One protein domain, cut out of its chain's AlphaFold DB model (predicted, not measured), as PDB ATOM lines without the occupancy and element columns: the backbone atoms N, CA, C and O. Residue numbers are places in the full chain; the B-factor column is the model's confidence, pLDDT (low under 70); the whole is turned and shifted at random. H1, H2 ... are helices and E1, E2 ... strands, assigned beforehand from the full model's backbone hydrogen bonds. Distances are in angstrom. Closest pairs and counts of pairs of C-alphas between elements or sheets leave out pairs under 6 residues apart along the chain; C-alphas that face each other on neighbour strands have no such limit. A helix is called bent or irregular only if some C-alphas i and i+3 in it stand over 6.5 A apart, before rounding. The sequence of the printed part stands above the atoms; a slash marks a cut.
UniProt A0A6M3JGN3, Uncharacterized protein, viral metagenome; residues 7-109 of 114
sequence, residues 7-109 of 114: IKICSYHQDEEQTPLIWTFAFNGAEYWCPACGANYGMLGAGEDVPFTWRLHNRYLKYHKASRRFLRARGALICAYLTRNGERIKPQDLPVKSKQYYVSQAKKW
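AT A GLANCE: This is residues 7 to 109 of the 114 residues of an uncharacterized protein of viral metagenome (UniProt A0A6M3JGN3). A long bent helix, H1, runs along much of an elongated body, with three small two-stranded sheets spread along its length: E1 with E4 near the first arm H1a, the hairpin E2 and E3 in the middle with E2 packed on the second arm H1b, and the hairpin E5 and E6 at the far end. H2 folds back and packs slantwise on H1b, and two long loops, residues 10 to 21 and 34 to 47, join the parts of the first half. The printed part has 103 residues, with two named helices and six named strands in the order E1 E2 E3 E4 H1 E5 E6 H2; each sheet is antiparallel and the class is mixed, helices and strands. It is only just compact, close to loose, with a radius of gyration of the C-alphas of 15.1 A and spans of 44 by 26 by 22 A.

IN THESE COORDINATES: Find C-alpha 7 at (142.589, 132.770, 71.422), where E1, residues 7 to 9, begins. After it come E2, residues 22 to 27 and 11.5 A long, E3, residues 30 to 33 and 7.5 A, and E4, residues 48 to 51 and 10.1 A. H1, residues 54 to 78, begins at C-alpha 54 at (133.336, 134.508, 66.879); by its hydrogen bonds it was assigned as one helix, but it is bent, with C-alphas 66 and 69 lying 7.4 A apart. Its arms are H1a, residues 54 to 66 and 18.2 A, and H1b, residues 69 to 78 and 14.3 A. Then come E5, residues 82 to 84, E6, residues 87 to 89, and H2, residues 96 to 107, which runs 16.5 A to C-alpha 107 at (135.112, 143.002, 96.208).

HOW THE PARTS SIT: Start at E1 and E4, antiparallel neighbours, where N 7 and O 50 are within hydrogen-bond range at 2.9 A. The closest C-alphas of E1 and H1a, Ile 7 and Leu 56, are 7.6 A apart. In the hairpin E2 and E3, look for N 24 and O 31 at 2.8 A; residues 32 to 33 of E3 also pair antiparallel with residues 40 to 41. The closest C-alphas of E2 and H1b, Ala 26 and Gly 75, are 4.0 A apart. H1a and H1b stand at a steep tilt of 63 degrees. In the hairpin E5 and E6, N 82 and O 89 are 2.9 A apart. H2 and H1b touch, closest at the C-alphas of Ala 73 and Tyr 102, 4.6 A, and run opposite ways at a steep tilt of 53 degrees; H2 and H1a are apart. In H1a, H1b and H2 every O i to N i+4 pair is within hydrogen-bond range.

THE WHOLE: The two C-alphas farthest apart, those of Asp 15 and Glu 87, are 45.6 A apart. The printed part has no cut. The links E1 to E2, 12 residues, and E3 to E4, 14 residues, are long. The mean pLDDT of the printed part is 92.6, and no printed residue is under 70.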
ATOM      1  N   ILE A   7     143.054 132.127  70.203       92.12
ATOM      2  CA  ILE A   7     142.589 132.770  71.422       92.12
ATOM      3  C   ILE A   7     142.908 131.885  72.611       92.12
ATOM      4  O   ILE A   7     142.566 130.706  72.657       92.12
ATOM      5  N   LYS A   8     143.531 132.493  73.614       93.44
ATOM      6  CA  LYS A   8     143.922 131.805  74.833       93.44
ATOM      7  C   LYS A   8     142.743 131.674  75.793       93.44
ATOM      8  O   LYS A   8     142.107 132.673  76.149       93.44
ATOM      9  N   ILE A   9     142.458 130.460  76.248       95.06
ATOM     10  CA  ILE A   9     141.333 130.136  77.135       95.06
ATOM     11  C   ILE A   9     141.802 129.466  78.433       95.06
ATOM     12  O   ILE A   9     142.888 128.909  78.517       95.06
ATOM     13  N   CYS A  10     140.996 129.554  79.488       94.38
ATOM     14  CA  CYS A  10     141.318 128.992  80.802       94.38
ATOM     15  C   CYS A  10     141.230 127.461  80.821       94.38
ATOM     16  O   CYS A  10     140.138 126.935  80.645       94.38
ATOM     17  N   SER A  11     142.308 126.751  81.142       90.94
ATOM     18  CA  SER A  11     142.353 125.277  81.154       90.94
ATOM     19  C   SER A  11     141.472 124.595  82.218       90.94
ATOM     20  O   SER A  11     141.153 123.423  82.084       90.94
ATOM     21  N   TYR A  12     141.030 125.299  83.268       88.56
ATOM     22  CA  TYR A  12     140.339 124.655  84.402       88.56
ATOM     23  C   TYR A  12     138.874 124.269  84.182       88.56
ATOM     24  O   TYR A  12     138.381 123.423  84.915       88.56
ATOM     25  N   HIS A  13     138.153 124.921  83.270       83.00
ATOM     26  CA  HIS A  13     136.702 124.708  83.120       83.00
ATOM     27  C   HIS A  13     136.299 124.658  81.637       83.00
ATOM     28  O   HIS A  13     135.413 125.383  81.164       83.00
ATOM     29  N   GLN A  14     137.057 123.873  80.869       83.94
ATOM     30  CA  GLN A  14     136.861 123.687  79.430       83.94
ATOM     31  C   GLN A  14     135.531 122.998  79.112       83.94
ATOM     32  O   GLN A  14     134.857 123.402  78.160       83.94
ATOM     33  N   ASP A  15     135.133 122.037  79.949       83.38
ATOM     34  CA  ASP A  15     133.917 121.241  79.776       83.38
ATOM     35  C   ASP A  15     132.643 122.026  80.131       83.38
ATOM     36  O   ASP A  15     131.588 121.808  79.533       83.38
ATOM     37  N   GLU A  16     132.718 122.991  81.055       86.50
ATOM     38  CA  GLU A  16     131.579 123.827  81.446       86.50
ATOM     39  C   GLU A  16     131.461 125.088  80.586       86.50
ATOM     40  O   GLU A  16     130.394 125.422  80.062       86.50
ATOM     41  N   GLU A  17     132.550 125.854  80.477       86.69
ATOM     42  CA  GLU A  17     132.568 127.095  79.713       86.69
ATOM     43  C   GLU A  17     133.986 127.492  79.310       86.69
ATOM     44  O   GLU A  17     134.719 128.117  80.081       86.69
ATOM     45  N   GLN A  18     134.316 127.278  78.034       93.00
ATOM     46  CA  GLN A  18     135.497 127.888  77.423       93.00
ATOM     47  C   GLN A  18     135.494 129.406  77.661       93.00
ATOM     48  O   GLN A  18     134.680 130.148  77.085       93.00
ATOM     49  N   THR A  19     136.388 129.855  78.541       95.25
ATOM     50  CA  THR A  19     136.483 131.251  78.969       95.25
ATOM     51  C   THR A  19     137.795 131.829  78.469       95.25
ATOM     52  O   THR A  19     138.853 131.400  78.933       95.25
ATOM     53  N   PRO A  20     137.743 132.818  77.568       95.75
ATOM     54  CA  PRO A  20     138.926 133.547  77.143       95.75
ATOM     55  C   PRO A  20     139.632 134.212  78.320       95.75
ATOM     56  O   PRO A  20     138.995 134.872  79.149       95.75
ATOM     57  N   LEU A  21     140.953 134.060  78.367       95.81
ATOM     58  CA  LEU A  21     141.789 134.784  79.310       95.81
ATOM     59  C   LEU A  21     141.905 136.246  78.881       95.81
ATOM     60  O   LEU A  21     141.966 136.575  77.697       95.81
ATOM     61  N   ILE A  22     141.932 137.143  79.862       96.44
ATOM     62  CA  ILE A  22     142.139 138.570  79.629       96.44
ATOM     63  C   ILE A  22     143.596 138.902  79.912       96.44
ATOM     64  O   ILE A  22     144.066 138.673  81.027       96.44
ATOM     65  N   TRP A  23     144.267 139.494  78.923       94.25
ATOM     66  CA  TRP A  23     145.587 140.087  79.112       94.25
ATOM     67  C   TRP A  23     145.492 141.331  80.007       94.25
ATOM     68  O   TRP A  23     144.730 142.262  79.723       94.25
ATOM     69  N   THR A  24     146.225 141.363  81.116       93.81
ATOM     70  CA  THR A  24     146.167 142.428  82.118       93.81
ATOM     71  C   THR A  24     147.395 142.433  83.028       93.81
ATOM     72  O   THR A  24     147.936 141.391  83.349       93.81
ATOM     73  N   PHE A  25     147.773 143.608  83.541       91.75
ATOM     74  CA  PHE A  25     148.815 143.762  84.571       91.75
ATOM     75  C   PHE A  25     148.237 143.973  85.977       91.75
ATOM     76  O   PHE A  25     148.894 144.490  86.875       91.75
ATOM     77  N   ALA A  26     146.963 143.633  86.180       93.75
ATOM     78  CA  ALA A  26     146.278 143.844  87.453       93.75
ATOM     79  C   ALA A  26     146.688 142.845  88.559       93.75
ATOM     80  O   ALA A  26     146.139 142.906  89.664       93.75
ATOM     81  N   PHE A  27     147.607 141.920  88.270       92.94
ATOM     82  CA  PHE A  27     148.077 140.865  89.162       92.94
ATOM     83  C   PHE A  27     149.606 140.802  89.120       92.94
ATOM     84  O   PHE A  27     150.211 140.944  88.062       92.94
ATOM     85  N   ASN A  28     150.238 140.615  90.280       89.06
ATOM     86  CA  ASN A  28     151.695 140.527  90.356       89.06
ATOM     87  C   ASN A  28     152.184 139.244  89.681       89.06
ATOM     88  O   ASN A  28     151.774 138.160  90.085       89.06
ATOM     89  N   GLY A  29     153.078 139.384  88.698       87.56
ATOM     90  CA  GLY A  29     153.722 138.254  88.022       87.56
ATOM     91  C   GLY A  29     152.804 137.438  87.108       87.56
ATOM     92  O   GLY A  29     153.151 136.309  86.778       87.56
ATOM     93  N   ALA A  30     151.639 137.976  86.735       92.06
ATOM     94  CA  ALA A  30     150.703 137.307  85.845       92.06
ATOM     95  C   ALA A  30     150.105 138.290  84.839       92.06
ATOM     96  O   ALA A  30     149.507 139.300  85.218       92.06
ATOM     97  N   GLU A  31     150.243 137.960  83.560       93.75
ATOM     98  CA  GLU A  31     149.726 138.743  82.445       93.75
ATOM     99  C   GLU A  31     148.354 138.262  81.980       93.75
ATOM    100  O   GLU A  31     147.641 139.009  81.321       93.75
ATOM    101  N   TYR A  32     147.944 137.045  82.335       95.50
ATOM    102  CA  TYR A  32     146.637 136.509  81.973       95.50
ATOM    103  C   TYR A  32     145.774 136.260  83.200       95.50
ATOM    104  O   TYR A  32     146.237 135.758  84.221       95.50
ATOM    105  N   TRP A  33     144.484 136.562  83.077       96.12
ATOM    106  CA  TRP A  33     143.503 136.344  84.134       96.12
ATOM    107  C   TRP A  33     142.209 135.742  83.594       96.12
ATOM    108  O   TRP A  33     141.656 136.213  82.596       96.12
ATOM    109  N   CYS A  34     141.700 134.724  84.288       95.38
ATOM    110  CA  CYS A  34     140.406 134.127  84.008       95.38
ATOM    111  C   CYS A  34     139.286 134.873  84.757       95.38
ATOM    112  O   CYS A  34     139.240 134.852  85.992       95.38
ATOM    113  N   PRO A  35     138.318 135.470  84.044       96.00
ATOM    114  CA  PRO A  35     137.186 136.143  84.672       96.00
ATOM    115  C   PRO A  35     136.216 135.188  85.382       96.00
ATOM    116  O   PRO A  35     135.503 135.626  86.286       96.00
ATOM    117  N   ALA A  36     136.182 133.907  85.004       95.12
ATOM    118  CA  ALA A  36     135.227 132.942  85.540       95.12
ATOM    119  C   ALA A  36     135.697 132.278  86.845       95.12
ATOM    120  O   ALA A  36     134.890 132.172  87.767       95.12
ATOM    121  N   CYS A  37     136.973 131.894  86.960       93.81
ATOM    122  CA  CYS A  37     137.518 131.215  88.149       93.81
ATOM    123  C   CYS A  37     138.599 132.010  88.904       93.81
ATOM    124  O   CYS A  37     139.073 131.582  89.946       93.81
ATOM    125  N   GLY A  38     139.034 133.165  88.394       93.81
ATOM    126  CA  GLY A  38     140.027 134.001  89.075       93.81
ATOM    127  C   GLY A  38     141.475 133.528  88.967       93.81
ATOM    128  O   GLY A  38     142.363 134.255  89.421       93.81
ATOM    129  N   ALA A  39     141.723 132.382  88.325       92.44
ATOM    130  CA  ALA A  39     143.066 131.921  88.004       92.44
ATOM    131  C   ALA A  39     143.836 132.997  87.228       92.44
ATOM    132  O   ALA A  39     143.279 133.687  86.368       92.44
ATOM    133  N   ASN A  40     145.110 133.158  87.560       93.19
ATOM    134  CA  ASN A  40     146.019 134.069  86.887       93.19
ATOM    135  C   ASN A  40     147.290 133.313  86.504       93.19
ATOM    136  O   ASN A  40     147.679 132.368  87.188       93.19
ATOM    137  N   TYR A  41     147.878 133.696  85.379       91.88
ATOM    138  CA  TYR A  41     148.969 132.961  84.759       91.88
ATOM    139  C   TYR A  41     150.001 133.914  84.180       91.88
ATOM    140  O   TYR A  41     149.652 134.985  83.674       91.88
ATOM    141  N   GLY A  42     151.256 133.480  84.214       89.81
ATOM    142  CA  GLY A  42     152.336 134.130  83.489       89.81
ATOM    143  C   GLY A  42     152.263 133.859  81.985       89.81
ATOM    144  O   GLY A  42     151.685 132.863  81.548       89.81
ATOM    145  N   MET A  43     152.912 134.710  81.198       85.38
ATOM    146  CA  MET A  43     152.972 134.643  79.733       85.38
ATOM    147  C   MET A  43     153.333 133.255  79.166       85.38
ATOM    148  O   MET A  43     152.803 132.873  78.127       85.38
ATOM    149  N   LEU A  44     154.200 132.491  79.843       80.50
ATOM    150  CA  LEU A  44     154.750 131.213  79.355       80.50
ATOM    151  C   LEU A  44     153.973 129.954  79.789       80.50
ATOM    152  O   LEU A  44     154.399 128.847  79.486       80.50
ATOM    153  N   GLY A  45     152.861 130.095  80.515       75.50
ATOM    154  CA  GLY A  45     152.098 128.950  81.042       75.50
ATOM    155  C   GLY A  45     150.606 129.230  81.180       75.50
ATOM    156  O   GLY A  45     149.932 128.660  82.036       75.50
ATOM    157  N   ALA A  46     150.103 130.182  80.401       80.88
ATOM    158  CA  ALA A  46     148.729 130.628  80.496       80.88
ATOM    159  C   ALA A  46     147.807 129.794  79.606       80.88
ATOM    160  O   ALA A  46     147.854 129.912  78.383       80.88
ATOM    161  N   GLY A  47     146.923 129.031  80.250       89.00
ATOM    162  CA  GLY A  47     145.775 128.399  79.605       89.00
ATOM    163  C   GLY A  47     146.116 127.490  78.425       89.00
ATOM    164  O   GLY A  47     147.191 126.907  78.362       89.00
ATOM    165  N   GLU A  48     145.165 127.394  77.501       92.06
ATOM    166  CA  GLU A  48     145.271 126.651  76.245       92.06
ATOM    167  C   GLU A  48     145.032 127.609  75.079       92.06
ATOM    168  O   GLU A  48     144.108 128.429  75.129       92.06
ATOM    169  N   ASP A  49     145.861 127.523  74.044       92.19
ATOM    170  CA  ASP A  49     145.650 128.239  72.790       92.19
ATOM    171  C   ASP A  49     144.731 127.400  71.898       92.19
ATOM    172  O   ASP A  49     144.963 126.211  71.676       92.19
ATOM    173  N   VAL A  50     143.623 127.999  71.456       92.12
ATOM    174  CA  VAL A  50     142.643 127.340  70.586       92.12
ATOM    175  C   VAL A  50     142.336 128.205  69.368       92.12
ATOM    176  O   VAL A  50     142.452 129.433  69.454       92.12
ATOM    177  N   PRO A  51     141.847 127.612  68.263       94.75
ATOM    178  CA  PRO A  51     141.426 128.381  67.104       94.75
ATOM    179  C   PRO A  51     140.386 129.445  67.462       94.75
ATOM    180  O   PRO A  51     139.421 129.203  68.202       94.75
ATOM    181  N   PHE A  52     140.557 130.641  66.908       93.62
ATOM    182  CA  PHE A  52     139.609 131.728  67.064       93.62
ATOM    183  C   PHE A  52     138.233 131.311  66.566       93.62
ATOM    184  O   PHE A  52     138.044 130.772  65.477       93.62
ATOM    185  N   THR A  53     137.227 131.671  67.353       94.19
ATOM    186  CA  THR A  53     135.837 131.625  66.921       94.19
ATOM    187  C   THR A  53     135.149 132.915  67.328       94.19
ATOM    188  O   THR A  53     135.414 133.472  68.399       94.19
ATOM    189  N   TRP A  54     134.180 133.361  66.528       94.06
ATOM    190  CA  TRP A  54     133.336 134.508  66.879       94.06
ATOM    191  C   TRP A  54     132.645 134.337  68.236       94.06
ATOM    192  O   TRP A  54     132.465 135.307  68.974       94.06
ATOM    193  N   ARG A  55     132.309 133.096  68.615       94.19
ATOM    194  CA  ARG A  55     131.756 132.763  69.933       94.19
ATOM    195  C   ARG A  55     132.722 133.133  71.061       94.19
ATOM    196  O   ARG A  55     132.313 133.802  72.012       94.19
ATOM    197  N   LEU A  56     133.984 132.711  70.961       94.69
ATOM    198  CA  LEU A  56     135.009 133.010  71.961       94.69
ATOM    199  C   LEU A  56     135.347 134.502  71.976       94.69
ATOM    200  O   LEU A  56     135.411 135.097  73.048       94.69
ATOM    201  N   HIS A  57     135.440 135.144  70.813       94.44
ATOM    202  CA  HIS A  57     135.671 136.585  70.731       94.44
ATOM    203  C   HIS A  57     134.558 137.404  71.403       94.44
ATOM    204  O   HIS A  57     134.824 138.279  72.228       94.44
ATOM    205  N   ASN A  58     133.292 137.076  71.139       95.31
ATOM    206  CA  ASN A  58     132.159 137.751  71.770       95.31
ATOM    207  C   ASN A  58     132.140 137.545  73.293       95.31
ATOM    208  O   ASN A  58     131.836 138.477  74.046       95.31
ATOM    209  N   ARG A  59     132.512 136.348  73.773       94.94
ATOM    210  CA  ARG A  59     132.702 136.093  75.211       94.94
ATOM    211  C   ARG A  59     133.828 136.945  75.787       94.94
ATOM    212  O   ARG A  59     133.621 137.574  76.824       94.94
ATOM    213  N   TYR A  60     134.972 137.014  75.111       95.38
ATOM    214  CA  TYR A  60     136.097 137.858  75.508       95.38
ATOM    215  C   TYR A  60     135.658 139.317  75.666       95.38
ATOM    216  O   TYR A  60     135.851 139.901  76.731       95.38
ATOM    217  N   LEU A  61     134.971 139.884  74.669       96.19
ATOM    218  CA  LEU A  61     134.463 141.258  74.730       96.19
ATOM    219  C   LEU A  61     133.499 141.469  75.906       96.19
ATOM    220  O   LEU A  61     133.594 142.477  76.617       96.19
ATOM    221  N   LYS A  62     132.593 140.513  76.150       96.56
ATOM    222  CA  LYS A  62     131.654 140.554  77.282       96.56
ATOM    223  C   LYS A  62     132.398 140.571  78.618       96.56
ATOM    224  O   LYS A  62     132.121 141.436  79.453       96.56
ATOM    225  N   TYR A  63     133.352 139.662  78.814       96.00
ATOM    226  CA  TYR A  63     134.138 139.604  80.043       96.00
ATOM    227  C   TYR A  63     135.033 140.821  80.214       96.00
ATOM    228  O   TYR A  63     135.061 141.385  81.302       96.00
ATOM    229  N   HIS A  64     135.705 141.273  79.159       95.50
ATOM    230  CA  HIS A  64     136.558 142.456  79.188       95.50
ATOM    231  C   HIS A  64     135.759 143.713  79.573       95.50
ATOM    232  O   HIS A  64     136.180 144.507  80.418       95.50
ATOM    233  N   LYS A  65     134.547 143.874  79.023       97.06
ATOM    234  CA  LYS A  65     133.634 144.963  79.404       97.06
ATOM    235  C   LYS A  65     133.192 144.851  80.865       97.06
ATOM    236  O   LYS A  65     133.219 145.854  81.579       97.06
ATOM    237  N   ALA A  66     132.795 143.658  81.309       95.75
ATOM    238  CA  ALA A  66     132.318 143.429  82.671       95.75
ATOM    239  C   ALA A  66     133.427 143.634  83.718       95.75
ATOM    240  O   ALA A  66     133.203 144.264  84.755       95.75
ATOM    241  N   SER A  67     134.634 143.147  83.440       96.62
ATOM    242  CA  SER A  67     135.761 143.137  84.374       96.62
ATOM    243  C   SER A  67     136.511 144.460  84.455       96.62
ATOM    244  O   SER A  67     137.281 144.665  85.390       96.62
ATOM    245  N   ARG A  68     136.262 145.402  83.539       95.94
ATOM    246  CA  ARG A  68     136.987 146.679  83.445       95.94
ATOM    247  C   ARG A  68     137.132 147.410  84.781       95.94
ATOM    248  O   ARG A  68     138.215 147.889  85.109       95.94
ATOM    249  N   ARG A  69     136.048 147.516  85.560       96.00
ATOM    250  CA  ARG A  69     136.073 148.190  86.875       96.00
ATOM    251  C   ARG A  69     136.887 147.406  87.901       96.00
ATOM    252  O   ARG A  69     137.636 148.011  88.662       96.00
ATOM    253  N   PHE A  70     136.748 146.086  87.892       97.12
ATOM    254  CA  PHE A  70     137.483 145.186  88.769       97.12
ATOM    255  C   PHE A  70     138.989 145.238  88.482       97.12
ATOM    256  O   PHE A  70     139.764 145.546  89.384       97.12
ATOM    257  N   LEU A  71     139.400 145.041  87.225       96.56
ATOM    258  CA  LEU A  71     140.805 145.058  86.814       96.56
ATOM    259  C   LEU A  71     141.457 146.419  87.053       96.56
ATOM    260  O   LEU A  71     142.568 146.482  87.567       96.56
ATOM    261  N   ARG A  72     140.744 147.521  86.779       94.38
ATOM    262  CA  ARG A  72     141.234 148.868  87.110       94.38
ATOM    263  C   ARG A  72     141.458 149.037  88.611       94.38
ATOM    264  O   ARG A  72     142.466 149.609  89.012       94.38
ATOM    265  N   ALA A  73     140.523 148.568  89.436       95.50
ATOM    266  CA  ALA A  73     140.645 148.667  90.884       95.50
ATOM    267  C   ALA A  73     141.791 147.803  91.428       95.50
ATOM    268  O   ALA A  73     142.539 148.262  92.284       95.50
ATOM    269  N   ARG A  74     141.961 146.588  90.900       95.12
ATOM    270  CA  ARG A  74     143.085 145.703  91.227       95.12
ATOM    271  C   ARG A  74     144.421 146.319  90.820       95.12
ATOM    272  O   ARG A  74     145.288 146.465  91.673       95.12
ATOM    273  N   GLY A  75     144.544 146.783  89.576       94.00
ATOM    274  CA  GLY A  75     145.749 147.453  89.085       94.00
ATOM    275  C   GLY A  75     146.109 148.699  89.897       94.00
ATOM    276  O   GLY A  75     147.259 148.871  90.275       94.00
ATOM    277  N   ALA A  76     145.127 149.523  90.278       93.31
ATOM    278  CA  ALA A  76     145.365 150.699  91.120       93.31
ATOM    279  C   ALA A  76     145.931 150.372  92.516       93.31
ATOM    280  O   ALA A  76     146.547 151.235  93.138       93.31
ATOM    281  N   LEU A  77     145.691 149.159  93.021       92.25
ATOM    282  CA  LEU A  77     146.162 148.705  94.330       92.25
ATOM    283  C   LEU A  77     147.482 147.926  94.257       92.25
ATOM    284  O   LEU A  77     148.136 147.781  95.286       92.25
ATOM    285  N   ILE A  78     147.846 147.411  93.080       90.62
ATOM    286  CA  ILE A  78     148.948 146.455  92.898       90.62
ATOM    287  C   ILE A  78     150.100 147.049  92.090       90.62
ATOM    288  O   ILE A  78     151.256 146.879  92.472       90.62
ATOM    289  N   CYS A  79     149.809 147.747  90.989       88.00
ATOM    290  CA  CYS A  79     150.841 148.278  90.105       88.00
ATOM    291  C   CYS A  79     151.752 149.252  90.856       88.00
ATOM    292  O   CYS A  79     151.271 150.073  91.633       88.00
ATOM    293  N   ALA A  80     153.053 149.234  90.558       87.62
ATOM    294  CA  ALA A  80     154.037 150.091  91.228       87.62
ATOM    295  C   ALA A  80     153.660 151.587  91.217       87.62
ATOM    296  O   ALA A  80     153.949 152.310  92.170       87.62
ATOM    297  N   TYR A  81     152.991 152.036  90.149       90.88
ATOM    298  CA  TYR A  81     152.496 153.400  89.996       90.88
ATOM    299  C   TYR A  81     151.147 153.419  89.277       90.88
ATOM    300  O   TYR A  81     150.864 152.560  88.440       90.88
ATOM    301  N   LEU A  82     150.357 154.458  89.540       90.50
ATOM    302  CA  LEU A  82     149.178 154.813  88.759       90.50
ATOM    303  C   LEU A  82     149.171 156.308  88.434       90.50
ATOM    304  O   LEU A  82     149.685 157.118  89.205       90.50
ATOM    305  N   THR A  83     148.561 156.671  87.307       87.81
ATOM    306  CA  THR A  83     148.378 158.076  86.931       87.81
ATOM    307  C   THR A  83     147.114 158.633  87.575       87.81
ATOM    308  O   THR A  83     146.015 158.106  87.375       87.81
ATOM    309  N   ARG A  84     147.253 159.724  88.325       83.69
ATOM    310  CA  ARG A  84     146.148 160.483  88.915       83.69
ATOM    311  C   ARG A  84     146.411 161.965  88.694       83.69
ATOM    312  O   ARG A  84     147.455 162.457  89.088       83.69
ATOM    313  N   ASN A  85     145.460 162.668  88.081       86.81
ATOM    314  CA  ASN A  85     145.578 164.102  87.779       86.81
ATOM    315  C   ASN A  85     146.862 164.466  87.000       86.81
ATOM    316  O   ASN A  85     147.438 165.520  87.220       86.81
ATOM    317  N   GLY A  86     147.324 163.579  86.110       90.88
ATOM    318  CA  GLY A  86     148.567 163.767  85.348       90.88
ATOM    319  C   GLY A  86     149.844 163.336  86.077       90.88
ATOM    320  O   GLY A  86     150.877 163.175  85.435       90.88
ATOM    321  N   GLU A  87     149.777 163.051  87.377       91.38
ATOM    322  CA  GLU A  87     150.935 162.672  88.187       91.38
ATOM    323  C   GLU A  87     151.014 161.160  88.408       91.38
ATOM    324  O   GLU A  87     149.998 160.468  88.522       91.38
ATOM    325  N   ARG A  88     152.243 160.637  88.503       93.12
ATOM    326  CA  ARG A  88     152.498 159.245  88.893       93.12
ATOM    327  C   ARG A  88     152.540 159.153  90.412       93.12
ATOM    328  O   ARG A  88     153.455 159.672  91.036       93.12
ATOM    329  N   ILE A  89     151.591 158.429  90.987       94.25
ATOM    330  CA  ILE A  89     151.529 158.173  92.428       94.25
ATOM    331  C   ILE A  89     151.723 156.685  92.703       94.25
ATOM    332  O   ILE A  89     151.342 155.848  91.878       94.25
ATOM    333  N   LYS A  90     152.302 156.330  93.852       93.44
ATOM    334  CA  LYS A  90     152.349 154.931  94.292       93.44
ATOM    335  C   LYS A  90     151.011 154.555  94.938       93.44
ATOM    336  O   LYS A  90     150.369 155.412  95.553       93.44
ATOM    337  N   PRO A  91     150.584 153.281  94.890       92.69
ATOM    338  CA  PRO A  91     149.365 152.842  95.570       92.69
ATOM    339  C   PRO A  91     149.344 153.176  97.065       92.69
ATOM    340  O   PRO A  91     148.295 153.511  97.611       92.69
ATOM    341  N   GLN A  92     150.498 153.126  97.735       92.38
ATOM    342  CA  GLN A  92     150.633 153.461  99.155       92.38
ATOM    343  C   GLN A  92     150.345 154.938  99.467       92.38
ATOM    344  O   GLN A  92     149.841 155.224 100.551       92.38
ATOM    345  N   ASP A  93     150.530 155.832  98.497       93.94
ATOM    346  CA  ASP A  93     150.303 157.274  98.642       93.94
ATOM    347  C   ASP A  93     148.862 157.667  98.272       93.94
ATOM    348  O   ASP A  93     148.464 158.827  98.374       93.94
ATOM    349  N   LEU A  94     148.032 156.701  97.852       91.81
ATOM    350  CA  LEU A  94     146.624 156.970  97.595       91.81
ATOM    351  C   LEU A  94     145.911 157.432  98.878       91.81
ATOM    352  O   LEU A  94     145.991 156.746  99.905       91.81
ATOM    353  N   PRO A  95     145.098 158.504  98.801       93.69
ATOM    354  CA  PRO A  95     144.201 158.892  99.878       93.69
ATOM    355  C   PRO A  95     143.345 157.711 100.341       93.69
ATOM    356  O   PRO A  95     142.840 156.938  99.519       93.69
ATOM    357  N   VAL A  96     143.114 157.613 101.652       94.44
ATOM    358  CA  VAL A  96     142.375 156.502 102.282       94.44
ATOM    359  C   VAL A  96     141.022 156.260 101.607       94.44
ATOM    360  O   VAL A  96     140.709 155.126 101.247       94.44
ATOM    361  N   LYS A  97     140.261 157.327 101.327       94.56
ATOM    362  CA  LYS A  97     138.972 157.244 100.615       94.56
ATOM    363  C   LYS A  97     139.100 156.597  99.230       94.56
ATOM    364  O   LYS A  97     138.248 155.813  98.825       94.56
ATOM    365  N   SER A  98     140.173 156.897  98.497       92.88
ATOM    366  CA  SER A  98     140.427 156.317  97.174       92.88
ATOM    367  C   SER A  98     140.808 154.840  97.264       92.88
ATOM    368  O   SER A  98     140.297 154.035  96.488       92.88
ATOM    369  N   LYS A  99     141.639 154.459  98.245       93.69
ATOM    370  CA  LYS A  99     141.947 153.046  98.516       93.69
ATOM    371  C   LYS A  99     140.677 152.262  98.845       93.69
ATOM    372  O   LYS A  99     140.420 151.233  98.230       93.69
ATOM    373  N   GLN A 100     139.845 152.781  99.750       95.88
ATOM    374  CA  GLN A 100     138.566 152.168 100.125       95.88
ATOM    375  C   GLN A 100     137.628 152.009  98.923       95.88
ATOM    376  O   GLN A 100     137.024 150.949  98.752       95.88
ATOM    377  N   TYR A 101     137.555 153.019  98.048       95.12
ATOM    378  CA  TYR A 101     136.804 152.922  96.799       95.12
ATOM    379  C   TYR A 101     137.291 151.747  95.944       95.12
ATOM    380  O   TYR A 101     136.482 150.889  95.592       95.12
ATOM    381  N   TYR A 102     138.591 151.647  95.651       95.19
ATOM    382  CA  TYR A 102     139.113 150.548  94.833       95.19
ATOM    383  C   TYR A 102     138.916 149.180  95.490       95.19
ATOM    384  O   TYR A 102     138.453 148.253  94.829       95.19
ATOM    385  N   VAL A 103     139.147 149.063  96.800       95.25
ATOM    386  CA  VAL A 103     138.861 147.830  97.551       95.25
ATOM    387  C   VAL A 103     137.388 147.435  97.405       95.25
ATOM    388  O   VAL A 103     137.086 146.271  97.144       95.25
ATOM    389  N   SER A 104     136.457 148.392  97.497       96.50
ATOM    390  CA  SER A 104     135.026 148.119  97.312       96.50
ATOM    391  C   SER A 104     134.691 147.629  95.900       96.50
ATOM    392  O   SER A 104     133.872 146.728  95.747       96.50
ATOM    393  N   GLN A 105     135.326 148.184  94.860       96.06
ATOM    394  CA  GLN A 105     135.101 147.753  93.477       96.06
ATOM    395  C   GLN A 105     135.691 146.366  93.218       96.06
ATOM    396  O   GLN A 105     135.056 145.557  92.547       96.06
ATOM    397  N   ALA A 106     136.863 146.068  93.785       94.25
ATOM    398  CA  ALA A 106     137.485 144.754  93.681       94.25
ATOM    399  C   ALA A 106     136.613 143.658  94.328       94.25
ATOM    400  O   ALA A 106     136.428 142.597  93.742       94.25
ATOM    401  N   LYS A 107     135.999 143.941  95.488       94.75
ATOM    402  CA  LYS A 107     135.112 143.002  96.208       94.75
ATOM    403  C   LYS A 107     133.788 142.691  95.497       94.75
ATOM    404  O   LYS A 107     133.133 141.711  95.843       94.75
ATOM    405  N   LYS A 108     133.360 143.529  94.548       94.88
ATOM    406  CA  LYS A 108     132.105 143.326  93.802       94.88
ATOM    407  C   LYS A 108     132.210 142.241  92.739       94.88
ATOM    408  O   LYS A 108     131.175 141.745  92.308       94.88
ATOM    409  N   TRP A 109     133.420 141.904  92.293       95.62
ATOM    410  CA  TRP A 109     133.582 140.824  91.332       95.62
ATOM    411  C   TRP A 109     133.229 139.489  91.980       95.62
ATOM    412  O   TRP A 109     133.634 139.211  93.110       95.62
TER     413      TRP A 109